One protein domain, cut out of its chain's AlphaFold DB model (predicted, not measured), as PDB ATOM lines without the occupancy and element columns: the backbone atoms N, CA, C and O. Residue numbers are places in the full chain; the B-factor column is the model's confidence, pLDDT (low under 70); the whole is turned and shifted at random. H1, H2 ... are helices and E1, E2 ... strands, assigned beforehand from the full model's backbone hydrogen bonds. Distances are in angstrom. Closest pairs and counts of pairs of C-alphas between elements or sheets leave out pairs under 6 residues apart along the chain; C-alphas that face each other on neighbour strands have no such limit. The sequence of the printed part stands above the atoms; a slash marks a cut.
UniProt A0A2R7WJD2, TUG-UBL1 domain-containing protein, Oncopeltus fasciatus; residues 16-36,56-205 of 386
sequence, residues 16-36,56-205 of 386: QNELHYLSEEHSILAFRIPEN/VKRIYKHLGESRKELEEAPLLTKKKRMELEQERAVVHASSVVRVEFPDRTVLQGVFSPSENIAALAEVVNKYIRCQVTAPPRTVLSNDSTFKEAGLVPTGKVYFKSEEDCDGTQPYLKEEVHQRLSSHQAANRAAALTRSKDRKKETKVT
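This is residues 16 to 36 and 56 to 205 of the 386 residues of the protein "TUG-UBL1 domain-containing protein" of Oncopeltus fasciatus (UniProt A0A2R7WJD2). A twisted sheet of five strands has the long helix H5 running along one face and the shorter H3 slantwise over the other, while the tiny H4 only grazes the sheet. From this body a helical arm, residues 56 to 87, with H1 and most of H2, sticks far out into the open. The printed part has 171 residues with five named helices and five named strands, in the order E1 E2 H1 H2 E3 E4 H3 E5 H4 H5, class mixed. The mixed sheet runs E1, E2, E4, E3, E5, with only E3 and E5 parallel. The whole is loose, with a radius of gyration of the C-alphas of 20.0 A, and elongated, spanning 61 by 37 by 32 A.

In the sheet, inner strand E4, residues 105 to 111, is antiparallel to E3, residues 95 to 100, and the two form a hairpin; N 97 and O 109 are 2.9 A apart. On its other side E4 is antiparallel to E2, residues 28 to 32, with N 29 and O 108 at 2.9 A. Edge strand E1, residues 21 to 23, forms a hairpin with E2, N 22 and O 28 being 2.7 A apart. The other edge strand, E5, residues 154 to 158, is parallel to E3, with N 98 and O 155 at 2.9 A. The sheet is only just strongly twisted, its C-alphas lying up to 4.2 A off its best plane. H5, residues 183 to 205, lies over E4 and E3 at a height over the sheet of 10.8 A, along the strands at 15 degrees to E4 on the local plane; its closest C-alpha pair with E3 is Val 96 and Ala 190, 6.5 A. On the opposite face H3, residues 117 to 127, lies over E4 at a height of 9.7 A, slantwise at 44 degrees on the local plane. H4, residues 174 to 177, grazes the sheet with residues 175 to 177; its closest C-alpha pair with E2 is Ala 30 and Val 176, 6.9 A. H2, residues 78 to 90, is close to H5 but not clearly touching, the closest C-alphas being Val 90 and Glu 201, 7.9 A. H1, residues 56 to 72, is apart from H2 and H5. Each O i to N i+4 pair is within hydrogen-bond range in H1, H2 and H5, and 6 of 7 are in H3; H4 is too short for one.

E4 measures 19.2 A and E3 16.0 A. E1 begins at C-alpha 21 (-64.478, -40.278, -44.146). H1 measures 24.0 A, H2 18.2 A and H5 34.4 A, ending at C-alpha 205 (-51.243, -21.480, -67.810).

The C-alphas of Glu 72 and Thr 168 are farthest apart, 61.6 A. Residues 37 to 55 are not printed, with 37.9 A from C-alpha 36 to C-alpha 56. The links H3 to E5 and E5 to H4 are long. Mean pLDDT of the printed part is 74.5; residues 129 to 143, 161 to 170 and 197 to 205 are among those under 70.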
ATOM      1  N   GLN A  16     -70.008 -52.155 -52.519       47.12
ATOM      2  CA  GLN A  16     -68.569 -52.203 -52.234       47.12
ATOM      3  C   GLN A  16     -67.811 -50.895 -52.546       47.12
ATOM      4  O   GLN A  16     -66.578 -50.875 -52.548       47.12
ATOM      5  N   ASN A  17     -68.525 -49.799 -52.818       56.03
ATOM      6  CA  ASN A  17     -67.958 -48.491 -53.166       56.03
ATOM      7  C   ASN A  17     -68.100 -47.423 -52.079       56.03
ATOM      8  O   ASN A  17     -67.846 -46.248 -52.345       56.03
ATOM      9  N   GLU A  18     -68.505 -47.810 -50.875       67.69
ATOM     10  CA  GLU A  18     -68.709 -46.857 -49.795       67.69
ATOM     11  C   GLU A  18     -67.380 -46.216 -49.361       67.69
ATOM     12  O   GLU A  18     -66.395 -46.889 -49.037       67.69
ATOM     13  N   LEU A  19     -67.360 -44.883 -49.419       76.06
ATOM     14  CA  LEU A  19     -66.304 -44.039 -48.878       76.06
ATOM     15  C   LEU A  19     -66.782 -43.495 -47.540       76.06
ATOM     16  O   LEU A  19     -67.717 -42.698 -47.486       76.06
ATOM     17  N   HIS A  20     -66.097 -43.896 -46.481       79.75
ATOM     18  CA  HIS A  20     -66.354 -43.454 -45.121       79.75
ATOM     19  C   HIS A  20     -65.202 -42.557 -44.674       79.75
ATOM     20  O   HIS A  20     -64.099 -43.029 -44.385       79.75
ATOM     21  N   TYR A  21     -65.449 -41.247 -44.648       82.81
ATOM     22  CA  TYR A  21     -64.478 -40.278 -44.146       82.81
ATOM     23  C   TYR A  21     -64.545 -40.202 -42.613       82.81
ATOM     24  O   TYR A  21     -65.610 -40.026 -42.023       82.81
ATOM     25  N   LEU A  22     -63.391 -40.334 -41.965       78.19
ATOM     26  CA  LEU A  22     -63.198 -40.240 -40.514       78.19
ATOM     27  C   LEU A  22     -62.992 -38.793 -40.044       78.19
ATOM     28  O   LEU A  22     -63.194 -38.496 -38.866       78.19
ATOM     29  N   SER A  23     -62.552 -37.913 -40.947       74.38
ATOM     30  CA  SER A  23     -62.434 -36.467 -40.733       74.38
ATOM     31  C   SER A  23     -62.560 -35.726 -42.059       74.38
ATOM     32  O   SER A  23     -61.988 -36.157 -43.064       74.38
ATOM     33  N   GLU A  24     -63.263 -34.594 -42.045       71.75
ATOM     34  CA  GLU A  24     -63.422 -33.719 -43.209       71.75
ATOM     35  C   GLU A  24     -62.170 -32.864 -43.468       71.75
ATOM     36  O   GLU A  24     -61.816 -32.651 -44.625       71.75
ATOM     37  N   GLU A  25     -61.447 -32.454 -42.416       73.38
ATOM     38  CA  GLU A  25     -60.322 -31.502 -42.499       73.38
ATOM     39  C   GLU A  25     -59.178 -32.002 -43.392       73.38
ATOM     40  O   GLU A  25     -58.704 -31.281 -44.267       73.38
ATOM     41  N   HIS A  26     -58.799 -33.272 -43.234       77.88
ATOM     42  CA  HIS A  26     -57.762 -33.925 -44.042       77.88
ATOM     43  C   HIS A  26     -58.326 -35.028 -44.947       77.88
ATOM     44  O   HIS A  26     -57.572 -35.860 -45.451       77.88
ATOM     45  N   SER A  27     -59.656 -35.072 -45.138       82.00
ATOM     46  CA  SER A  27     -60.348 -36.122 -45.911       82.00
ATOM     47  C   SER A  27     -59.843 -37.530 -45.557       82.00
ATOM     48  O   SER A  27     -59.481 -38.324 -46.430       82.00
ATOM     49  N   ILE A  28     -59.762 -37.804 -44.253       85.88
ATOM     50  CA  ILE A  28     -59.136 -39.015 -43.723       85.88
ATOM     51  C   ILE A  28     -60.063 -40.188 -43.971       85.88
ATOM     52  O   ILE A  28     -61.242 -40.113 -43.648       85.88
ATOM     53  N   LEU A  29     -59.526 -41.289 -44.470       88.06
ATOM     54  CA  LEU A  29     -60.247 -42.546 -44.607       88.06
ATOM     55  C   LEU A  29     -59.346 -43.704 -44.185       88.06
ATOM     56  O   LEU A  29     -58.125 -43.628 -44.320       88.06
ATOM     57  N   ALA A  30     -59.944 -44.779 -43.689       87.69
ATOM     58  CA  ALA A  30     -59.239 -46.023 -43.410       87.69
ATOM     59  C   ALA A  30     -59.740 -47.114 -44.353       87.69
ATOM     60  O   ALA A  30     -60.932 -47.180 -44.644       87.69
ATOM     61  N   PHE A  31     -58.846 -47.967 -44.839       88.00
ATOM     62  CA  PHE A  31     -59.202 -49.147 -45.624       88.00
ATOM     63  C   PHE A  31     -58.265 -50.299 -45.285       88.00
ATOM     64  O   PHE A  31     -57.137 -50.081 -44.849       88.00
ATOM     65  N   ARG A  32     -58.706 -51.532 -45.524       85.75
ATOM     66  CA  ARG A  32     -57.859 -52.719 -45.382       85.75
ATOM     67  C   ARG A  32     -57.344 -53.161 -46.747       85.75
ATOM     68  O   ARG A  32     -58.102 -53.158 -47.718       85.75
ATOM     69  N   ILE A  33     -56.066 -53.522 -46.833       84.56
ATOM     70  CA  ILE A  33     -55.508 -54.132 -48.045       84.56
ATOM     71  C   ILE A  33     -55.957 -55.606 -48.076       84.56
ATOM     72  O   ILE A  33     -55.674 -56.332 -47.117       84.56
ATOM     73  N   PRO A  34     -56.677 -56.060 -49.121       80.62
ATOM     74  CA  PRO A  34     -57.073 -57.461 -49.244       80.62
ATOM     75  C   PRO A  34     -55.843 -58.363 -49.428       80.62
ATOM     76  O   PRO A  34     -54.849 -57.960 -50.028       80.62
ATOM     77  N   GLU A  35     -55.909 -59.580 -48.891       69.25
ATOM     78  CA  GLU A  35     -54.808 -60.558 -48.884       69.25
ATOM     79  C   GLU A  35     -54.512 -61.131 -50.278       69.25
ATOM     80  O   GLU A  35     -53.348 -61.288 -50.633       69.25
ATOM     81  N   ASN A  36     -55.556 -61.310 -51.093       61.41
ATOM     82  CA  ASN A  36     -55.459 -61.626 -52.513       61.41
ATOM     83  C   ASN A  36     -55.951 -60.425 -53.322       61.41
ATOM     84  O   ASN A  36     -57.149 -60.249 -53.540       61.41
ATOM     85  N   VAL A  56     -38.162 -45.256 -80.675       93.50
ATOM     86  CA  VAL A  56     -36.751 -45.209 -81.071       93.50
ATOM     87  C   VAL A  56     -36.309 -43.762 -81.315       93.50
ATOM     88  O   VAL A  56     -35.304 -43.314 -80.765       93.50
ATOM     89  N   LYS A  57     -37.095 -42.967 -82.055       93.06
ATOM     90  CA  LYS A  57     -36.827 -41.526 -82.238       93.06
ATOM     91  C   LYS A  57     -36.821 -40.747 -80.919       93.06
ATOM     92  O   LYS A  57     -35.971 -39.873 -80.747       93.06
ATOM     93  N   ARG A  58     -37.746 -41.037 -79.994       92.44
ATOM     94  CA  ARG A  58     -37.776 -40.412 -78.656       92.44
ATOM     95  C   ARG A  58     -36.531 -40.768 -77.842       92.44
ATOM     96  O   ARG A  58     -35.948 -39.873 -77.238       92.44
ATOM     97  N   ILE A  59     -36.089 -42.021 -77.897       93.94
ATOM     98  CA  ILE A  59     -34.873 -42.499 -77.230       93.94
ATOM     99  C   ILE A  59     -33.644 -41.791 -77.802       93.94
ATOM    100  O   ILE A  59     -32.880 -41.201 -77.043       93.94
ATOM    101  N   TYR A  60     -33.476 -41.756 -79.128       92.56
ATOM    102  CA  TYR A  60     -32.353 -41.046 -79.755       92.56
ATOM    103  C   TYR A  60     -32.340 -39.551 -79.426       92.56
ATOM    104  O   TYR A  60     -31.270 -38.980 -79.213       92.56
ATOM    105  N   LYS A  61     -33.517 -38.918 -79.349       93.56
ATOM    106  CA  LYS A  61     -33.637 -37.524 -78.915       93.56
ATOM    107  C   LYS A  61     -33.164 -37.352 -77.467       93.56
ATOM    108  O   LYS A  61     -32.309 -36.505 -77.231       93.56
ATOM    109  N   HIS A  62     -33.665 -38.170 -76.541       92.44
ATOM    110  CA  HIS A  62     -33.275 -38.126 -75.130       92.44
ATOM    111  C   HIS A  62     -31.770 -38.370 -74.948       92.44
ATOM    112  O   HIS A  62     -31.103 -37.619 -74.249       92.44
ATOM    113  N   LEU A  63     -31.199 -39.366 -75.636       91.31
ATOM    114  CA  LEU A  63     -29.756 -39.628 -75.614       91.31
ATOM    115  C   LEU A  63     -28.945 -38.442 -76.149       91.31
ATOM    116  O   LEU A  63     -27.903 -38.103 -75.592       91.31
ATOM    117  N   GLY A  64     -29.420 -37.795 -77.217       90.94
ATOM    118  CA  GLY A  64     -28.804 -36.583 -77.748       90.94
ATOM    119  C   GLY A  64     -28.856 -35.410 -76.767       90.94
ATOM    120  O   GLY A  64     -27.884 -34.665 -76.667       90.94
ATOM    121  N   GLU A  65     -29.961 -35.255 -76.036       87.88
ATOM    122  CA  GLU A  65     -30.126 -34.243 -74.985       87.88
ATOM    123  C   GLU A  65     -29.205 -34.528 -73.793       87.88
ATOM    124  O   GLU A  65     -28.408 -33.663 -73.443       87.88
ATOM    125  N   SER A  66     -29.194 -35.752 -73.256       85.56
ATOM    126  CA  SER A  66     -28.287 -36.138 -72.166       85.56
ATOM    127  C   SER A  66     -26.813 -35.986 -72.545       85.56
ATOM    128  O   SER A  66     -26.007 -35.550 -71.726       85.56
ATOM    129  N   ARG A  67     -26.437 -36.302 -73.795       88.25
ATOM    130  CA  ARG A  67     -25.064 -36.085 -74.272       88.25
ATOM    131  C   ARG A  67     -24.698 -34.603 -74.234       88.25
ATOM    132  O   ARG A  67     -23.646 -34.261 -73.707       88.25
ATOM    133  N   LYS A  68     -25.574 -33.731 -74.741       86.00
ATOM    134  CA  LYS A  68     -25.371 -32.277 -74.681       86.00
ATOM    135  C   LYS A  68     -25.300 -31.768 -73.247       86.00
ATOM    136  O   LYS A  68     -24.447 -30.947 -72.956       86.00
ATOM    137  N   GLU A  69     -26.141 -32.262 -72.341       83.81
ATOM    138  CA  GLU A  69     -26.099 -31.871 -70.926       83.81
ATOM    139  C   GLU A  69     -24.754 -32.206 -70.267       83.81
ATOM    140  O   GLU A  69     -24.243 -31.410 -69.479       83.81
ATOM    141  N   LEU A  70     -24.162 -33.354 -70.608       81.62
ATOM    142  CA  LEU A  70     -22.854 -33.768 -70.100       81.62
ATOM    143  C   LEU A  70     -21.691 -33.013 -70.764       81.62
ATOM    144  O   LEU A  70     -20.728 -32.673 -70.084       81.62
ATOM    145  N   GLU A  71     -21.778 -32.743 -72.070       85.94
ATOM    146  CA  GLU A  71     -20.754 -32.013 -72.835       85.94
ATOM    147  C   GLU A  71     -20.746 -30.509 -72.512       85.94
ATOM    148  O   GLU A  71     -19.686 -29.917 -72.321       85.94
ATOM    149  N   GLU A  72     -21.923 -29.885 -72.442       81.75
ATOM    150  CA  GLU A  72     -22.085 -28.446 -72.201       81.75
ATOM    151  C   GLU A  72     -22.031 -28.094 -70.703       81.75
ATOM    152  O   GLU A  72     -21.912 -26.914 -70.366       81.75
ATOM    153  N   ALA A  73     -22.123 -29.096 -69.813       73.06
ATOM    154  CA  ALA A  73     -22.085 -28.990 -68.350       73.06
ATOM    155  C   ALA A  73     -22.738 -27.694 -67.810       73.06
ATOM    156  O   ALA A  73     -22.092 -26.906 -67.103       73.06
ATOM    157  N   PRO A  74     -24.010 -27.415 -68.160       74.50
ATOM    158  CA  PRO A  74     -24.623 -26.130 -67.877       74.50
ATOM    159  C   PRO A  74     -24.716 -25.909 -66.366       74.50
ATOM    160  O   PRO A  74     -25.311 -26.698 -65.630       74.50
ATOM    161  N   LEU A  75     -24.154 -24.796 -65.890       78.06
ATOM    162  CA  LEU A  75     -24.135 -24.468 -64.467       78.06
ATOM    163  C   LEU A  75     -25.567 -24.357 -63.913       78.06
ATOM    164  O   LEU A  75     -26.365 -23.524 -64.357       78.06
ATOM    165  N   LEU A  76     -25.883 -25.138 -62.875       74.19
ATOM    166  CA  LEU A  76     -27.090 -24.942 -62.069       74.19
ATOM    167  C   LEU A  76     -26.939 -23.680 -61.208       74.19
ATOM    168  O   LEU A  76     -26.541 -23.704 -60.039       74.19
ATOM    169  N   THR A  77     -27.259 -22.538 -61.813       83.38
ATOM    170  CA  THR A  77     -27.258 -21.247 -61.123       83.38
ATOM    171  C   THR A  77     -28.262 -21.245 -59.967       83.38
ATOM    172  O   THR A  77     -29.248 -21.988 -59.963       83.38
ATOM    173  N   LYS A  78     -28.038 -20.385 -58.961       81.88
ATOM    174  CA  LYS A  78     -28.989 -20.199 -57.847       81.88
ATOM    175  C   LYS A  78     -30.405 -19.889 -58.352       81.88
ATOM    176  O   LYS A  78     -31.365 -20.428 -57.817       81.88
ATOM    177  N   LYS A  79     -30.514 -19.099 -59.428       85.06
ATOM    178  CA  LYS A  79     -31.783 -18.775 -60.089       85.06
ATOM    179  C   LYS A  79     -32.472 -20.024 -60.655       85.06
ATOM    180  O   LYS A  79     -33.621 -20.260 -60.318       85.06
ATOM    181  N   LYS A  80     -31.754 -20.853 -61.428       79.94
ATOM    182  CA  LYS A  80     -32.307 -22.084 -62.028       79.94
ATOM    183  C   LYS A  80     -32.752 -23.102 -60.968       79.94
ATOM    184  O   LYS A  80     -33.757 -23.774 -61.151       79.94
ATOM    185  N   ARG A  81     -32.033 -23.198 -59.841       80.25
ATOM    186  CA  ARG A  81     -32.437 -24.042 -58.699       80.25
ATOM    187  C   ARG A  81     -33.717 -23.549 -58.030       80.25
ATOM    188  O   ARG A  81     -34.616 -24.346 -57.802       80.25
ATOM    189  N   MET A  82     -33.793 -22.250 -57.747       77.19
ATOM    190  CA  MET A  82     -34.968 -21.637 -57.128       77.19
ATOM    191  C   MET A  82     -36.209 -21.753 -58.025       77.19
ATOM    192  O   MET A  82     -37.286 -22.049 -57.528       77.19
ATOM    193  N   GLU A  83     -36.050 -21.582 -59.338       78.81
ATOM    194  CA  GLU A  83     -37.121 -21.744 -60.330       78.81
ATOM    195  C   GLU A  83     -37.617 -23.193 -60.406       78.81
ATOM    196  O   GLU A  83     -38.809 -23.429 -60.249       78.81
ATOM    197  N   LEU A  84     -36.713 -24.177 -60.513       72.19
ATOM    198  CA  LEU A  84     -37.079 -25.599 -60.512       72.19
ATOM    199  C   LEU A  84     -37.796 -26.004 -59.214       72.19
ATOM    200  O   LEU A  84     -38.725 -26.808 -59.223       72.19
ATOM    201  N   GLU A  85     -37.361 -25.465 -58.079       67.75
ATOM    202  CA  GLU A  85     -37.990 -25.739 -56.793       67.75
ATOM    203  C   GLU A  85     -39.368 -25.077 -56.655       67.75
ATOM    204  O   GLU A  85     -40.266 -25.670 -56.054       67.75
ATOM    205  N   GLN A  86     -39.552 -23.885 -57.231       64.81
ATOM    206  CA  GLN A  86     -40.850 -23.220 -57.320       64.81
ATOM    207  C   GLN A  86     -41.796 -23.969 -58.252       64.81
ATOM    208  O   GLN A  86     -42.925 -24.231 -57.858       64.81
ATOM    209  N   GLU A  87     -41.340 -24.384 -59.432       65.88
ATOM    210  CA  GLU A  87     -42.126 -25.216 -60.343       65.88
ATOM    211  C   GLU A  87     -42.571 -26.497 -59.635       65.88
ATOM    212  O   GLU A  87     -43.763 -26.771 -59.552       65.88
ATOM    213  N   ARG A  88     -41.648 -27.227 -58.996       63.88
ATOM    214  CA  ARG A  88     -41.983 -28.455 -58.251       63.88
ATOM    215  C   ARG A  88     -42.909 -28.210 -57.056       63.88
ATOM    216  O   ARG A  88     -43.694 -29.093 -56.725       63.88
ATOM    217  N   ALA A  89     -42.833 -27.044 -56.414       58.34
ATOM    218  CA  ALA A  89     -43.744 -26.662 -55.336       58.34
ATOM    219  C   ALA A  89     -45.139 -26.258 -55.847       58.34
ATOM    220  O   ALA A  89     -46.126 -26.487 -55.157       58.34
ATOM    221  N   VAL A  90     -45.231 -25.683 -57.049       60.59
ATOM    222  CA  VAL A  90     -46.499 -25.305 -57.696       60.59
ATOM    223  C   VAL A  90     -47.229 -26.529 -58.264       60.59
ATOM    224  O   VAL A  90     -48.457 -26.532 -58.320       60.59
ATOM    225  N   VAL A  91     -46.490 -27.579 -58.635       64.31
ATOM    226  CA  VAL A  91     -47.018 -28.794 -59.285       64.31
ATOM    227  C   VAL A  91     -47.942 -29.623 -58.371       64.31
ATOM    228  O   VAL A  91     -48.820 -30.355 -58.829       64.31
ATOM    229  N   HIS A  92     -47.812 -29.509 -57.047       67.12
ATOM    230  CA  HIS A  92     -48.609 -30.312 -56.118       67.12
ATOM    231  C   HIS A  92     -49.225 -29.442 -55.029       67.12
ATOM    232  O   HIS A  92     -48.565 -29.105 -54.057       67.12
ATOM    233  N   ALA A  93     -50.505 -29.086 -55.184       74.50
ATOM    234  CA  ALA A  93     -51.235 -28.309 -54.181       74.50
ATOM    235  C   ALA A  93     -51.652 -29.154 -52.965       74.50
ATOM    236  O   ALA A  93     -51.877 -28.609 -51.887       74.50
ATOM    237  N   SER A  94     -51.747 -30.473 -53.128       82.12
ATOM    238  CA  SER A  94     -52.036 -31.418 -52.056       82.12
ATOM    239  C   SER A  94     -51.161 -32.666 -52.164       82.12
ATOM    240  O   SER A  94     -50.706 -33.048 -53.244       82.12
ATOM    241  N   SER A  95     -50.919 -33.300 -51.021       83.12
ATOM    242  CA  SER A  95     -50.196 -34.558 -50.909       83.12
ATOM    243  C   SER A  95     -51.074 -35.625 -50.273       83.12
ATOM    244  O   SER A  95     -51.745 -35.377 -49.274       83.12
ATOM    245  N   VAL A  96     -51.068 -36.829 -50.843       87.56
ATOM    246  CA  VAL A  96     -51.783 -37.978 -50.279       87.56
ATOM    247  C   VAL A  96     -50.796 -38.825 -49.486       87.56
ATOM    248  O   VAL A  96     -49.897 -39.434 -50.066       87.56
ATOM    249  N   VAL A  97     -50.990 -38.912 -48.174       86.38
ATOM    250  CA  VAL A  97     -50.141 -39.710 -47.282       86.38
ATOM    251  C   VAL A  97     -50.900 -40.951 -46.833       86.38
ATOM    252  O   VAL A  97     -52.072 -40.880 -46.462       86.38
ATOM    253  N   ARG A  98     -50.234 -42.105 -46.900       87.69
ATOM    254  CA  ARG A  98     -50.760 -43.404 -46.473       87.69
ATOM    255  C   ARG A  98     -49.910 -43.953 -45.340       87.69
ATOM    256  O   ARG A  98     -48.722 -44.191 -45.544       87.69
ATOM    257  N   VAL A  99     -50.532 -44.166 -44.187       85.50
ATOM    258  CA  VAL A  99     -49.927 -44.801 -43.014       85.50
ATOM    259  C   VAL A  99     -50.389 -46.252 -42.971       85.50
ATOM    260  O   VAL A  99     -51.576 -46.512 -42.783       85.50
ATOM    261  N   GLU A 100     -49.474 -47.185 -43.209       85.69
ATOM    262  CA  GLU A 100     -49.741 -48.624 -43.210       85.69
ATOM    263  C   GLU A 100     -49.421 -49.236 -41.848       85.69
ATOM    264  O   GLU A 100     -48.324 -49.054 -41.321       85.69
ATOM    265  N   PHE A 101     -50.382 -49.969 -41.299       84.25
ATOM    266  CA  PHE A 101     -50.280 -50.675 -40.031       84.25
ATOM    267  C   PHE A 101     -49.894 -52.150 -40.239       84.25
ATOM    268  O   PHE A 101     -50.153 -52.708 -41.310       84.25
ATOM    269  N   PRO A 102     -49.315 -52.817 -39.221       81.19
ATOM    270  CA  PRO A 102     -48.952 -54.236 -39.309       81.19
ATOM    271  C   PRO A 102     -50.133 -55.177 -39.608       81.19
ATOM    272  O   PRO A 102     -49.944 -56.244 -40.184       81.19
ATOM    273  N   ASP A 103     -51.361 -54.772 -39.271       78.50
ATOM    274  CA  ASP A 103     -52.610 -55.500 -39.543       78.50
ATOM    275  C   ASP A 103     -53.125 -55.338 -40.994       78.50
ATOM    276  O   ASP A 103     -54.224 -55.795 -41.330       78.50
ATOM    277  N   ARG A 104     -52.328 -54.697 -41.866       80.50
ATOM    278  CA  ARG A 104     -52.656 -54.312 -43.252       80.50
ATOM    279  C   ARG A 104     -53.787 -53.293 -43.370       80.50
ATOM    280  O   ARG A 104     -54.330 -53.089 -44.465       80.50
ATOM    281  N   THR A 105     -54.152 -52.645 -42.270       85.12
ATOM    282  CA  THR A 105     -55.008 -51.468 -42.322       85.12
ATOM    283  C   THR A 105     -54.173 -50.274 -42.770       85.12
ATOM    284  O   THR A 105     -53.000 -50.135 -42.430       85.12
ATOM    285  N   VAL A 106     -54.761 -49.403 -43.582       87.62
ATOM    286  CA  VAL A 106     -54.117 -48.196 -44.091       87.62
ATOM    287  C   VAL A 106     -54.987 -46.999 -43.774       87.62
ATOM    288  O   VAL A 106     -56.155 -46.954 -44.164       87.62
ATOM    289  N   LEU A 107     -54.393 -46.002 -43.126       87.81
ATOM    290  CA  LEU A 107     -54.988 -44.686 -42.951       87.81
ATOM    291  C   LEU A 107     -54.491 -43.768 -44.071       87.81
ATOM    292  O   LEU A 107     -53.293 -43.517 -44.200       87.81
ATOM    293  N   GLN A 108     -55.406 -43.286 -44.902       88.38
ATOM    294  CA  GLN A 108     -55.121 -42.335 -45.968       88.38
ATOM    295  C   GLN A 108     -55.612 -40.951 -45.558       88.38
ATOM    296  O   GLN A 108     -56.780 -40.793 -45.217       88.38
ATOM    297  N   GLY A 109     -54.738 -39.955 -45.655       87.56
ATOM    298  CA  GLY A 109     -55.071 -38.549 -45.451       87.56
ATOM    299  C   GLY A 109     -54.537 -37.676 -46.581       87.56
ATOM    300  O   GLY A 109     -53.597 -38.048 -47.291       87.56
ATOM    301  N   VAL A 110     -55.166 -36.521 -46.761       88.81
ATOM    302  CA  VAL A 110     -54.752 -35.477 -47.696       88.81
ATOM    303  C   VAL A 110     -54.209 -34.303 -46.887       88.81
ATOM    304  O   VAL A 110     -54.925 -33.721 -46.076       88.81
ATOM    305  N   PHE A 111     -52.949 -33.959 -47.131       86.31
ATOM    306  CA  PHE A 111     -52.202 -32.931 -46.407       86.31
ATOM    307  C   PHE A 111     -51.649 -31.886 -47.369       86.31
ATOM    308  O   PHE A 111     -51.472 -32.150 -48.563       86.31
ATOM    309  N   SER A 112     -51.360 -30.691 -46.863       84.81
ATOM    310  CA  SER A 112     -50.712 -29.656 -47.676       84.81
ATOM    311  C   SER A 112     -49.187 -29.847 -47.678       84.81
ATOM    312  O   SER A 112     -48.620 -30.185 -46.643       84.81
ATOM    313  N   PRO A 113     -48.465 -29.591 -48.787       81.81
ATOM    314  CA  PRO A 113     -47.002 -29.742 -48.829       81.81
ATOM    315  C   PRO A 113     -46.241 -28.910 -47.784       81.81
ATOM    316  O   PRO A 113     -45.159 -29.306 -47.358       81.81
ATOM    317  N   SER A 114     -46.801 -27.758 -47.402       81.44
ATOM    318  CA  SER A 114     -46.240 -26.828 -46.409       81.44
ATOM    319  C   SER A 114     -46.615 -27.171 -44.966       81.44
ATOM    320  O   SER A 114     -46.225 -26.457 -44.048       81.44
ATOM    321  N   GLU A 115     -47.426 -28.204 -44.764       82.06
ATOM    322  CA  GLU A 115     -47.865 -28.633 -43.444       82.06
ATOM    323  C   GLU A 115     -46.751 -29.416 -42.736       82.06
ATOM    324  O   GLU A 115     -45.842 -29.964 -43.373       82.06
ATOM    325  N   ASN A 116     -46.796 -29.424 -41.408       81.75
ATOM    326  CA  ASN A 116     -45.775 -30.057 -40.590       81.75
ATOM    327  C   ASN A 116     -46.127 -31.526 -40.314       81.75
ATOM    328  O   ASN A 116     -47.302 -31.870 -40.168       81.75
ATOM    329  N   ILE A 117     -45.123 -32.392 -40.175       78.50
ATOM    330  CA  ILE A 117     -45.342 -33.819 -39.878       78.50
ATOM    331  C   ILE A 117     -46.007 -34.018 -38.507       78.50
ATOM    332  O   ILE A 117     -46.735 -34.991 -38.315       78.50
ATOM    333  N   ALA A 118     -45.848 -33.066 -37.581       78.00
ATOM    334  CA  ALA A 118     -46.594 -33.043 -36.324       78.00
ATOM    335  C   ALA A 118     -48.120 -33.149 -36.525       78.00
ATOM    336  O   ALA A 118     -48.772 -33.887 -35.790       78.00
ATOM    337  N   ALA A 119     -48.683 -32.511 -37.559       79.25
ATOM    338  CA  ALA A 119     -50.116 -32.586 -37.848       79.25
ATOM    339  C   ALA A 119     -50.548 -34.012 -38.231       79.25
ATOM    340  O   ALA A 119     -51.585 -34.494 -37.779       79.25
ATOM    341  N   LEU A 120     -49.711 -34.742 -38.985       79.56
ATOM    342  CA  LEU A 120     -49.937 -36.167 -39.249       79.56
ATOM    343  C   LEU A 120     -49.927 -36.966 -37.946       79.56
ATOM    344  O   LEU A 120     -50.796 -37.809 -37.752       79.56
ATOM    345  N   ALA A 121     -48.958 -36.715 -37.064       77.25
ATOM    346  CA  ALA A 121     -48.843 -37.426 -35.798       77.25
ATOM    347  C   ALA A 121     -50.055 -37.174 -34.887       77.25
ATOM    348  O   ALA A 121     -50.594 -38.123 -34.329       77.25
ATOM    349  N   GLU A 122     -50.535 -35.933 -34.775       80.31
ATOM    350  CA  GLU A 122     -51.743 -35.582 -34.011       80.31
ATOM    351  C   GLU A 122     -52.991 -36.275 -34.559       80.31
ATOM    352  O   GLU A 122     -53.755 -36.901 -33.817       80.31
ATOM    353  N   VAL A 123     -53.162 -36.217 -35.880       78.38
ATOM    354  CA  VAL A 123     -54.251 -36.879 -36.593       78.38
ATOM    355  C   VAL A 123     -54.218 -38.383 -36.346       78.38
ATOM    356  O   VAL A 123     -55.226 -38.976 -35.979       78.38
ATOM    357  N   VAL A 124     -53.057 -39.005 -36.519       77.94
ATOM    358  CA  VAL A 124     -52.864 -40.441 -36.335       77.94
ATOM    359  C   VAL A 124     -53.095 -40.829 -34.867       77.94
ATOM    360  O   VAL A 124     -53.857 -41.757 -34.600       77.94
ATOM    361  N   ASN A 125     -52.572 -40.061 -33.907       75.50
ATOM    362  CA  ASN A 125     -52.782 -40.268 -32.469       75.50
ATOM    363  C   ASN A 125     -54.262 -40.201 -32.060       75.50
ATOM    364  O   ASN A 125     -54.675 -40.896 -31.134       75.50
ATOM    365  N   LYS A 126     -55.101 -39.430 -32.763       77.56
ATOM    366  CA  LYS A 126     -56.555 -39.421 -32.525       77.56
ATOM    367  C   LYS A 126     -57.202 -40.783 -32.791       77.56
ATOM    368  O   LYS A 126     -58.186 -41.124 -32.128       77.56
ATOM    369  N   TYR A 127     -56.675 -41.555 -33.741       73.56
ATOM    370  CA  TYR A 127     -57.260 -42.817 -34.211       73.56
ATOM    371  C   TYR A 127     -56.544 -44.070 -33.688       73.56
ATOM    372  O   TYR A 127     -57.085 -45.171 -33.811       73.56
ATOM    373  N   ILE A 128     -55.378 -43.905 -33.067       71.94
ATOM    374  CA  ILE A 128     -54.571 -44.982 -32.493       71.94
ATOM    375  C   ILE A 128     -54.839 -45.133 -30.986       71.94
ATOM    376  O   ILE A 128     -55.225 -44.181 -30.307       71.94
ATOM    377  N   ARG A 129     -54.670 -46.358 -30.463       61.19
ATOM    378  CA  ARG A 129     -54.703 -46.650 -29.017       61.19
ATOM    379  C   ARG A 129     -53.318 -46.673 -28.342       61.19
ATOM    380  O   ARG A 129     -53.256 -46.365 -27.158       61.19
ATOM    381  N   CYS A 130     -52.238 -46.990 -29.062       45.75
ATOM    382  CA  CYS A 130     -50.880 -47.159 -28.514       45.75
ATOM    383  C   CYS A 130     -49.876 -46.098 -29.011       45.75
ATOM    384  O   CYS A 130     -49.876 -45.728 -30.182       45.75
ATOM    385  N   GLN A 131     -49.000 -45.619 -28.122       46.88
ATOM    386  CA  GLN A 131     -48.016 -44.568 -28.416       46.88
ATOM    387  C   GLN A 131     -46.837 -45.088 -29.271       46.88
ATOM    388  O   GLN A 131     -46.590 -46.292 -29.348       46.88
ATOM    389  N   VAL A 132     -46.141 -44.173 -29.959       43.25
ATOM    390  CA  VAL A 132     -45.236 -44.459 -31.090       43.25
ATOM    391  C   VAL A 132     -43.806 -43.997 -30.799       43.25
ATOM    392  O   VAL A 132     -43.608 -42.804 -30.576       43.25
ATOM    393  N   THR A 133     -42.814 -44.886 -30.941       35.06
ATOM    394  CA  THR A 133     -41.400 -44.516 -31.173       35.06
ATOM    395  C   THR A 133     -40.676 -45.619 -31.966       35.06
ATOM    396  O   THR A 133     -41.004 -46.793 -31.839       35.06
ATOM    397  N   ALA A 134     -39.715 -45.286 -32.841       32.97
ATOM    398  CA  ALA A 134     -38.930 -46.300 -33.565       32.97
ATOM    399  C   ALA A 134     -37.524 -45.816 -33.954       32.97
ATOM    400  O   ALA A 134     -37.381 -44.695 -34.431       32.97
ATOM    401  N   PRO A 135     -36.507 -46.696 -33.878       37.66
ATOM    402  CA  PRO A 135     -35.409 -46.721 -34.856       37.66
ATOM    403  C   PRO A 135     -35.110 -48.151 -35.391       37.66
ATOM    404  O   PRO A 135     -35.533 -49.129 -34.769       37.66
ATOM    405  N   PRO A 136     -34.350 -48.332 -36.504       42.88
ATOM    406  CA  PRO A 136     -33.877 -47.355 -37.488       42.88
ATOM    407  C   PRO A 136     -34.381 -47.622 -38.932       42.88
ATOM    408  O   PRO A 136     -34.157 -48.681 -39.511       42.88
ATOM    409  N   ARG A 137     -34.991 -46.596 -39.540       46.88
ATOM    410  CA  ARG A 137     -34.881 -46.141 -40.946       46.88
ATOM    411  C   ARG A 137     -35.593 -44.784 -40.965       46.88
ATOM    412  O   ARG A 137     -36.807 -44.743 -40.852       46.88
ATOM    413  N   THR A 138     -34.794 -43.715 -40.947       51.94
ATOM    414  CA  THR A 138     -35.150 -42.282 -40.894       51.94
ATOM    415  C   THR A 138     -36.458 -41.955 -40.162       51.94
ATOM    416  O   THR A 138     -37.516 -41.848 -40.775       51.94
ATOM    417  N   VAL A 139     -36.373 -41.764 -38.844       59.41
ATOM    418  CA  VAL A 139     -37.479 -41.200 -38.054       59.41
ATOM    419  C   VAL A 139     -37.822 -39.833 -38.631       59.41
ATOM    420  O   VAL A 139     -36.941 -38.983 -38.758       59.41
ATOM    421  N   LEU A 140     -39.080 -39.636 -39.018       59.66
ATOM    422  CA  LEU A 140     -39.545 -38.339 -39.491       59.66
ATOM    423  C   LEU A 140     -39.451 -37.345 -38.329       59.66
ATOM    424  O   LEU A 140     -40.027 -37.573 -37.268       59.66
ATOM    425  N   SER A 141     -38.692 -36.264 -38.503       60.84
ATOM    426  CA  SER A 141     -38.619 -35.201 -37.503       60.84
ATOM    427  C   SER A 141     -39.943 -34.437 -37.493       60.84
ATOM    428  O   SER A 141     -40.365 -33.938 -38.537       60.84
ATOM    429  N   ASN A 142     -40.577 -34.316 -36.321       65.38
ATOM    430  CA  ASN A 142     -41.862 -33.620 -36.153       65.38
ATOM    431  C   ASN A 142     -41.833 -32.145 -36.584       65.38
ATOM    432  O   ASN A 142     -42.898 -31.563 -36.751       65.38
ATOM    433  N   ASP A 143     -40.644 -31.566 -36.755       69.31
ATOM    434  CA  ASP A 143     -40.427 -30.172 -37.156       69.31
ATOM    435  C   ASP A 143     -40.264 -29.985 -38.675       69.31
ATOM    436  O   ASP A 143     -40.166 -28.854 -39.146       69.31
ATOM    437  N   SER A 144     -40.185 -31.077 -39.441       74.69
ATOM    438  CA  SER A 144     -39.976 -31.026 -40.892       74.69
ATOM    439  C   SER A 144     -41.290 -31.028 -41.670       74.69
ATOM    440  O   SER A 144     -42.258 -31.695 -41.304       74.69
ATOM    441  N   THR A 145     -41.322 -30.299 -42.784       81.75
ATOM    442  CA  THR A 145     -42.511 -30.236 -43.649       81.75
ATOM    443  C   THR A 145     -42.667 -31.491 -44.512       81.75
ATOM    444  O   THR A 145     -41.690 -32.177 -44.829       81.75
ATOM    445  N   PHE A 146     -43.887 -31.778 -44.988       77.25
ATOM    446  CA  PHE A 146     -44.112 -32.900 -45.918       77.25
ATOM    447  C   PHE A 146     -43.265 -32.800 -47.196       77.25
ATOM    448  O   PHE A 146     -42.856 -33.831 -47.742       77.25
ATOM    449  N   LYS A 147     -42.984 -31.577 -47.675       77.94
ATOM    450  CA  LYS A 147     -42.102 -31.328 -48.827       77.94
ATOM    451  C   LYS A 147     -40.659 -31.746 -48.537       77.94
ATOM    452  O   LYS A 147     -40.051 -32.430 -49.358       77.94
ATOM    453  N   GLU A 148     -40.121 -31.349 -47.387       76.88
ATOM    454  CA  GLU A 148     -38.742 -31.657 -46.980       76.88
ATOM    455  C   GLU A 148     -38.550 -33.147 -46.693       76.88
ATOM    456  O   GLU A 148     -37.515 -33.712 -47.041       76.88
ATOM    457  N   ALA A 149     -39.576 -33.805 -46.151       71.88
ATOM    458  CA  ALA A 149     -39.582 -35.247 -45.920       71.88
ATOM    459  C   ALA A 149     -39.782 -36.092 -47.195       71.88
ATOM    460  O   ALA A 149     -39.798 -37.320 -47.121       71.88
ATOM    461  N   GLY A 150     -39.952 -35.467 -48.368       73.69
ATOM    462  CA  GLY A 150     -40.133 -36.180 -49.637       73.69
ATOM    463  C   GLY A 150     -41.455 -36.949 -49.732       73.69
ATOM    464  O   GLY A 150     -41.571 -37.876 -50.529       73.69
ATOM    465  N   LEU A 151     -42.462 -36.570 -48.939       76.50
ATOM    466  CA  LEU A 151     -43.773 -37.225 -48.889       76.50
ATOM    467  C   LEU A 151     -44.768 -36.642 -49.905       76.50
ATOM    468  O   LEU A 151     -45.964 -36.886 -49.788       76.50
ATOM    469  N   VAL A 152     -44.298 -35.871 -50.891       78.94
ATOM    470  CA  VAL A 152     -45.105 -35.173 -51.908       78.94
ATOM    471  C   VAL A 152     -44.755 -35.707 -53.302       78.94
ATOM    472  O   VAL A 152     -43.568 -35.821 -53.611       78.94
ATOM    473  N   PRO A 153     -45.739 -36.013 -54.174       76.62
ATOM    474  CA  PRO A 153     -47.197 -35.884 -53.987       76.62
ATOM    475  C   PRO A 153     -47.855 -37.069 -53.275       76.62
ATOM    476  O   PRO A 153     -49.047 -37.030 -52.966       76.62
ATOM    477  N   THR A 154     -47.113 -38.161 -53.097       80.56
ATOM    478  CA  THR A 154     -47.607 -39.368 -52.441       80.56
ATOM    479  C   THR A 154     -46.579 -39.875 -51.451       80.56
ATOM    480  O   THR A 154     -45.498 -40.299 -51.856       80.56
ATOM    481  N   GLY A 155     -46.938 -39.868 -50.172       80.94
ATOM    482  CA  GLY A 155     -46.115 -40.398 -49.094       80.94
ATOM    483  C   GLY A 155     -46.620 -41.760 -48.635       80.94
ATOM    484  O   GLY A 155     -47.821 -41.936 -48.424       80.94
ATOM    485  N   LYS A 156     -45.711 -42.719 -48.451       83.06
ATOM    486  CA  LYS A 156     -46.003 -43.988 -47.777       83.06
ATOM    487  C   LYS A 156     -45.199 -44.046 -46.484       83.06
ATOM    488  O   LYS A 156     -43.979 -43.937 -46.517       83.06
ATOM    489  N   VAL A 157     -45.895 -44.215 -45.369       82.25
ATOM    490  CA  VAL A 157     -45.328 -44.276 -44.022       82.25
ATOM    491  C   VAL A 157     -45.781 -45.583 -43.386       82.25
ATOM    492  O   VAL A 157     -46.904 -46.026 -43.616       82.25
ATOM    493  N   TYR A 158     -44.910 -46.214 -42.612       81.19
ATOM    494  CA  TYR A 158     -45.230 -47.445 -41.896       81.19
ATOM    495  C   TYR A 158     -45.369 -47.146 -40.410       81.19
ATOM    496  O   TYR A 158     -44.534 -46.448 -39.834       81.19
ATOM    497  N   PHE A 159     -46.420 -47.680 -39.805       76.12
ATOM    498  CA  PHE A 159     -46.634 -47.637 -38.372       76.12
ATOM    499  C   PHE A 159     -45.907 -48.802 -37.696       76.12
ATOM    500  O   PHE A 159     -45.982 -49.944 -38.151       76.12
ATOM    501  N   LYS A 160     -45.231 -48.518 -36.583       71.75
ATOM    502  CA  LYS A 160     -44.600 -49.518 -35.721       71.75
ATOM    503  C   LYS A 160     -44.939 -49.191 -34.267       71.75
ATOM    504  O   LYS A 160     -44.807 -48.038 -33.866       71.75
ATOM    505  N   SER A 161     -45.355 -50.199 -33.505       65.44
ATOM    506  CA  SER A 161     -45.540 -50.105 -32.051       65.44
ATOM    507  C   SER A 161     -44.308 -50.675 -31.333       65.44
ATOM    508  O   SER A 161     -43.682 -51.597 -31.858       65.44
ATOM    509  N   GLU A 162     -43.919 -50.090 -30.194       56.09
ATOM    510  CA  GLU A 162     -42.818 -50.591 -29.345       56.09
ATOM    511  C   GLU A 162     -43.258 -51.725 -28.422       56.09
ATOM    512  O   GLU A 162     -42.455 -52.596 -28.099       56.09
ATOM    513  N   GLU A 163     -44.524 -51.719 -28.011       56.38
ATOM    514  CA  GLU A 163     -45.111 -52.837 -27.294       56.38
ATOM    515  C   GLU A 163     -45.588 -53.844 -28.337       56.38
ATOM    516  O   GLU A 163     -46.360 -53.498 -29.241       56.38
ATOM    517  N   ASP A 164     -45.111 -55.083 -28.224       47.97
ATOM    518  CA  ASP A 164     -45.678 -56.220 -28.936       47.97
ATOM    519  C   ASP A 164     -47.139 -56.347 -28.493       47.97
ATOM    520  O   ASP A 164     -47.497 -57.027 -27.536       47.97
ATOM    521  N   CYS A 165     -48.018 -55.623 -29.176       49.81
ATOM    522  CA  CYS A 165     -49.428 -55.932 -29.187       49.81
ATOM    523  C   CYS A 165     -49.463 -57.346 -29.774       49.81
ATOM    524  O   CYS A 165     -49.136 -57.473 -30.952       49.81
ATOM    525  N   ASP A 166     -49.756 -58.372 -28.966       48.19
ATOM    526  CA  ASP A 166     -49.653 -59.827 -29.234       48.19
ATOM    527  C   ASP A 166     -50.472 -60.343 -30.452       48.19
ATOM    528  O   ASP A 166     -51.131 -61.380 -30.403       48.19
ATOM    529  N   GLY A 167     -50.575 -59.588 -31.548       53.84
ATOM    530  CA  GLY A 167     -51.441 -59.829 -32.704       53.84
ATOM    531  C   GLY A 167     -52.940 -59.866 -32.380       53.84
ATOM    532  O   GLY A 167     -53.757 -60.016 -33.282       53.84
ATOM    533  N   THR A 168     -53.310 -59.739 -31.102       51.97
ATOM    534  CA  THR A 168     -54.649 -60.061 -30.592       51.97
ATOM    535  C   THR A 168     -55.531 -58.817 -30.459       51.97
ATOM    536  O   THR A 168     -56.754 -58.933 -30.415       51.97
ATOM    537  N   GLN A 169     -54.941 -57.616 -30.423       58.91
ATOM    538  CA  GLN A 169     -55.681 -56.359 -30.298       58.91
ATOM    539  C   GLN A 169     -55.471 -55.445 -31.516       58.91
ATOM    540  O   GLN A 169     -54.341 -55.311 -31.987       58.91
ATOM    541  N   PRO A 170     -56.539 -54.807 -32.029       65.75
ATOM    542  CA  PRO A 170     -56.445 -53.896 -33.165       65.75
ATOM    543  C   PRO A 170     -55.663 -52.622 -32.806       65.75
ATOM    544  O   PRO A 170     -55.898 -52.010 -31.762       65.75
ATOM    545  N   TYR A 171     -54.766 -52.195 -33.702       71.06
ATOM    546  CA  TYR A 171     -53.957 -50.975 -33.538       71.06
ATOM    547  C   TYR A 171     -54.790 -49.687 -33.643       71.06
ATOM    548  O   TYR A 171     -54.446 -48.653 -33.060       71.06
ATOM    549  N   LEU A 172     -55.897 -49.752 -34.382       78.81
ATOM    550  CA  LEU A 172     -56.839 -48.657 -34.570       78.81
ATOM    551  C   LEU A 172     -58.044 -48.808 -33.638       78.81
ATOM    552  O   LEU A 172     -58.433 -49.905 -33.236       78.81
ATOM    553  N   LYS A 173     -58.667 -47.679 -33.292       78.56
ATOM    554  CA  LYS A 173     -59.919 -47.679 -32.525       78.56
ATOM    555  C   LYS A 173     -61.018 -48.443 -33.270       78.56
ATOM    556  O   LYS A 173     -61.136 -48.370 -34.489       78.56
ATOM    557  N   GLU A 174     -61.888 -49.102 -32.514       75.81
ATOM    558  CA  GLU A 174     -63.014 -49.881 -33.044       75.81
ATOM    559  C   GLU A 174     -63.976 -49.046 -33.913       75.81
ATOM    560  O   GLU A 174     -64.484 -49.530 -34.920       75.81
ATOM    561  N   GLU A 175     -64.125 -47.751 -33.607       76.88
ATOM    562  CA  GLU A 175     -64.879 -46.780 -34.418       76.88
ATOM    563  C   GLU A 175     -64.375 -46.682 -35.868       76.88
ATOM    564  O   GLU A 175     -65.157 -46.452 -36.792       76.88
ATOM    565  N   VAL A 176     -63.069 -46.866 -36.077       78.12
ATOM    566  CA  VAL A 176     -62.434 -46.827 -37.399       78.12
ATOM    567  C   VAL A 176     -62.692 -48.127 -38.153       78.12
ATOM    568  O   VAL A 176     -62.971 -48.095 -39.349       78.12
ATOM    569  N   HIS A 177     -62.674 -49.262 -37.450       75.00
ATOM    570  CA  HIS A 177     -62.979 -50.568 -38.033       75.00
ATOM    571  C   HIS A 177     -64.434 -50.676 -38.511       75.00
ATOM    572  O   HIS A 177     -64.697 -51.317 -39.526       75.00
ATOM    573  N   GLN A 178     -65.369 -50.002 -37.837       78.94
ATOM    574  CA  GLN A 178     -66.774 -49.930 -38.259       78.94
ATOM    575  C   GLN A 178     -66.995 -49.037 -39.492       78.94
ATOM    576  O   GLN A 178     -68.022 -49.150 -40.155       78.94
ATOM    577  N   ARG A 179     -66.042 -48.151 -39.808       82.44
ATOM    578  CA  ARG A 179     -66.110 -47.172 -40.907       82.44
ATOM    579  C   ARG A 179     -65.001 -47.392 -41.938       82.44
ATOM    580  O   ARG A 179     -64.450 -46.437 -42.485       82.44
ATOM    581  N   LEU A 180     -64.639 -48.648 -42.195       83.25
ATOM    582  CA  LEU A 180     -63.646 -48.972 -43.217       83.25
ATOM    583  C   LEU A 180     -64.221 -48.743 -44.615       83.25
ATOM    584  O   LEU A 180     -65.283 -49.243 -44.974       83.25
ATOM    585  N   SER A 181     -63.475 -47.998 -45.419       85.25
ATOM    586  CA  SER A 181     -63.734 -47.821 -46.843       85.25
ATOM    587  C   SER A 181     -63.159 -48.987 -47.647       85.25
ATOM    588  O   SER A 181     -62.200 -49.647 -47.239       85.25
ATOM    589  N   SER A 182     -63.691 -49.196 -48.849       86.12
ATOM    590  CA  SER A 182     -63.131 -50.160 -49.804       86.12
ATOM    591  C   SER A 182     -61.758 -49.719 -50.334       86.12
ATOM    592  O   SER A 182     -61.541 -48.540 -50.632       86.12
ATOM    593  N   HIS A 183     -60.838 -50.674 -50.523       85.00
ATOM    594  CA  HIS A 183     -59.501 -50.429 -51.087       85.00
ATOM    595  C   HIS A 183     -59.564 -49.731 -52.459       85.00
ATOM    596  O   HIS A 183     -58.844 -48.763 -52.716       85.00
ATOM    597  N   GLN A 184     -60.471 -50.180 -53.334       83.94
ATOM    598  CA  GLN A 184     -60.663 -49.584 -54.660       83.94
ATOM    599  C   GLN A 184     -61.205 -48.153 -54.560       83.94
ATOM    600  O   GLN A 184     -60.750 -47.253 -55.273       83.94
ATOM    601  N   ALA A 185     -62.142 -47.915 -53.640       85.06
ATOM    602  CA  ALA A 185     -62.711 -46.593 -53.411       85.06
ATOM    603  C   ALA A 185     -61.650 -45.605 -52.897       85.06
ATOM    604  O   ALA A 185     -61.526 -44.505 -53.442       85.06
ATOM    605  N   ALA A 186     -60.815 -46.025 -51.941       86.44
ATOM    606  CA  ALA A 186     -59.692 -45.245 -51.422       86.44
ATOM    607  C   ALA A 186     -58.660 -44.882 -52.507       86.44
ATOM    608  O   ALA A 186     -58.194 -43.738 -52.575       86.44
ATOM    609  N   ASN A 187     -58.333 -45.834 -53.392       87.69
ATOM    610  CA  ASN A 187     -57.440 -45.609 -54.533       87.69
ATOM    611  C   ASN A 187     -58.015 -44.588 -55.521       87.69
ATOM    612  O   ASN A 187     -57.300 -43.672 -55.936       87.69
ATOM    613  N   ARG A 188     -59.308 -44.684 -55.853       86.38
ATOM    614  CA  ARG A 188     -59.969 -43.686 -56.705       86.38
ATOM    615  C   ARG A 188     -60.014 -42.310 -56.047       86.38
ATOM    616  O   ARG A 188     -59.732 -41.326 -56.724       86.38
ATOM    617  N   ALA A 189     -60.300 -42.223 -54.748       85.56
ATOM    618  CA  ALA A 189     -60.281 -40.955 -54.017       85.56
ATOM    619  C   ALA A 189     -58.895 -40.285 -54.086       85.56
ATOM    620  O   ALA A 189     -58.794 -39.107 -54.429       85.56
ATOM    621  N   ALA A 190     -57.817 -41.052 -53.881       86.44
ATOM    622  CA  ALA A 190     -56.450 -40.554 -54.033       86.44
ATOM    623  C   ALA A 190     -56.151 -40.087 -55.470       86.44
ATOM    624  O   ALA A 190     -55.554 -39.027 -55.667       86.44
ATOM    625  N   ALA A 191     -56.575 -40.850 -56.483       85.94
ATOM    626  CA  ALA A 191     -56.395 -40.486 -57.888       85.94
ATOM    627  C   ALA A 191     -57.159 -39.202 -58.260       85.94
ATOM    628  O   ALA A 191     -56.630 -38.343 -58.971       85.94
ATOM    629  N   LEU A 192     -58.376 -39.030 -57.737       85.25
ATOM    630  CA  LEU A 192     -59.184 -37.829 -57.939       85.25
ATOM    631  C   LEU A 192     -58.501 -36.591 -57.357       85.25
ATOM    632  O   LEU A 192     -58.428 -35.578 -58.054       85.25
ATOM    633  N   THR A 193     -57.957 -36.674 -56.142       83.19
ATOM    634  CA  THR A 193     -57.196 -35.581 -55.515       83.19
ATOM    635  C   THR A 193     -56.021 -35.148 -56.394       83.19
ATOM    636  O   THR A 193     -55.922 -33.977 -56.751       83.19
ATOM    637  N   ARG A 194     -55.229 -36.104 -56.898       80.75
ATOM    638  CA  ARG A 194     -54.113 -35.817 -57.823       80.75
ATOM    639  C   ARG A 194     -54.581 -35.177 -59.134       80.75
ATOM    640  O   ARG A 194     -53.958 -34.253 -59.649       80.75
ATOM    641  N   SER A 195     -55.698 -35.654 -59.686       77.81
ATOM    642  CA  SER A 195     -56.239 -35.125 -60.945       77.81
ATOM    643  C   SER A 195     -56.764 -33.688 -60.820       77.81
ATOM    644  O   SER A 195     -56.716 -32.928 -61.791       77.81
ATOM    645  N   LYS A 196     -57.260 -33.301 -59.634       75.88
ATOM    646  CA  LYS A 196     -57.717 -31.935 -59.345       75.88
ATOM    647  C   LYS A 196     -56.546 -30.959 -59.336       75.88
ATOM    648  O   LYS A 196     -56.683 -29.874 -59.900       75.88
ATOM    649  N   ASP A 197     -55.409 -31.361 -58.778       67.31
ATOM    650  CA  ASP A 197     -54.197 -30.540 -58.768       67.31
ATOM    651  C   ASP A 197     -53.655 -30.341 -60.187       67.31
ATOM    652  O   ASP A 197     -53.477 -29.200 -60.611       67.31
ATOM    653  N   ARG A 198     -53.609 -31.407 -61.001       64.19
ATOM    654  CA  ARG A 198     -53.240 -31.305 -62.428       64.19
ATOM    655  C   ARG A 198     -54.171 -30.394 -63.244       64.19
ATOM    656  O   ARG A 198     -53.747 -29.707 -64.167       64.19
ATOM    657  N   LYS A 199     -55.474 -30.365 -62.931       56.91
ATOM    658  CA  LYS A 199     -56.435 -29.460 -63.599       56.91
ATOM    659  C   LYS A 199     -56.281 -27.998 -63.156       56.91
ATOM    660  O   LYS A 199     -56.574 -27.097 -63.947       56.91
ATOM    661  N   LYS A 200     -55.835 -27.743 -61.920       53.19
ATOM    662  CA  LYS A 200     -55.506 -26.387 -61.447       53.19
ATOM    663  C   LYS A 200     -54.269 -25.838 -62.163       53.19
ATOM    664  O   LYS A 200     -54.312 -24.681 -62.566       53.19
ATOM    665  N   GLU A 201     -53.256 -26.668 -62.430       48.84
ATOM    666  CA  GLU A 201     -52.091 -26.293 -63.256       48.84
ATOM    667  C   GLU A 201     -52.524 -25.770 -64.631       48.84
ATOM    668  O   GLU A 201     -52.151 -24.668 -65.031       48.84
ATOM    669  N   THR A 202     -53.418 -26.491 -65.320       42.88
ATOM    670  CA  THR A 202     -53.918 -26.044 -66.628       42.88
ATOM    671  C   THR A 202     -54.702 -24.733 -66.564       42.88
ATOM    672  O   THR A 202     -54.667 -23.972 -67.521       42.88
ATOM    673  N   LYS A 203     -55.363 -24.390 -65.450       40.91
ATOM    674  CA  LYS A 203     -56.069 -23.099 -65.331       40.91
ATOM    675  C   LYS A 203     -55.140 -21.903 -65.108       40.91
ATOM    676  O   LYS A 203     -55.547 -20.787 -65.412       40.91
ATOM    677  N   VAL A 204     -53.927 -22.112 -64.590       43.12
ATOM    678  CA  VAL A 204     -52.959 -21.023 -64.358       43.12
ATOM    679  C   VAL A 204     -52.116 -20.737 -65.611       43.12
ATOM    680  O   VAL A 204     -51.642 -19.617 -65.774       43.12
ATOM    681  N   THR A 205     -51.994 -21.685 -66.548       40.38
ATOM    682  CA  THR A 205     -51.243 -21.480 -67.810       40.38
ATOM    683  C   THR A 205     -52.055 -21.592 -69.097       40.38
ATOM    684  O   THR A 205     -51.544 -21.253 -70.162       40.38
TER     685      THR A 205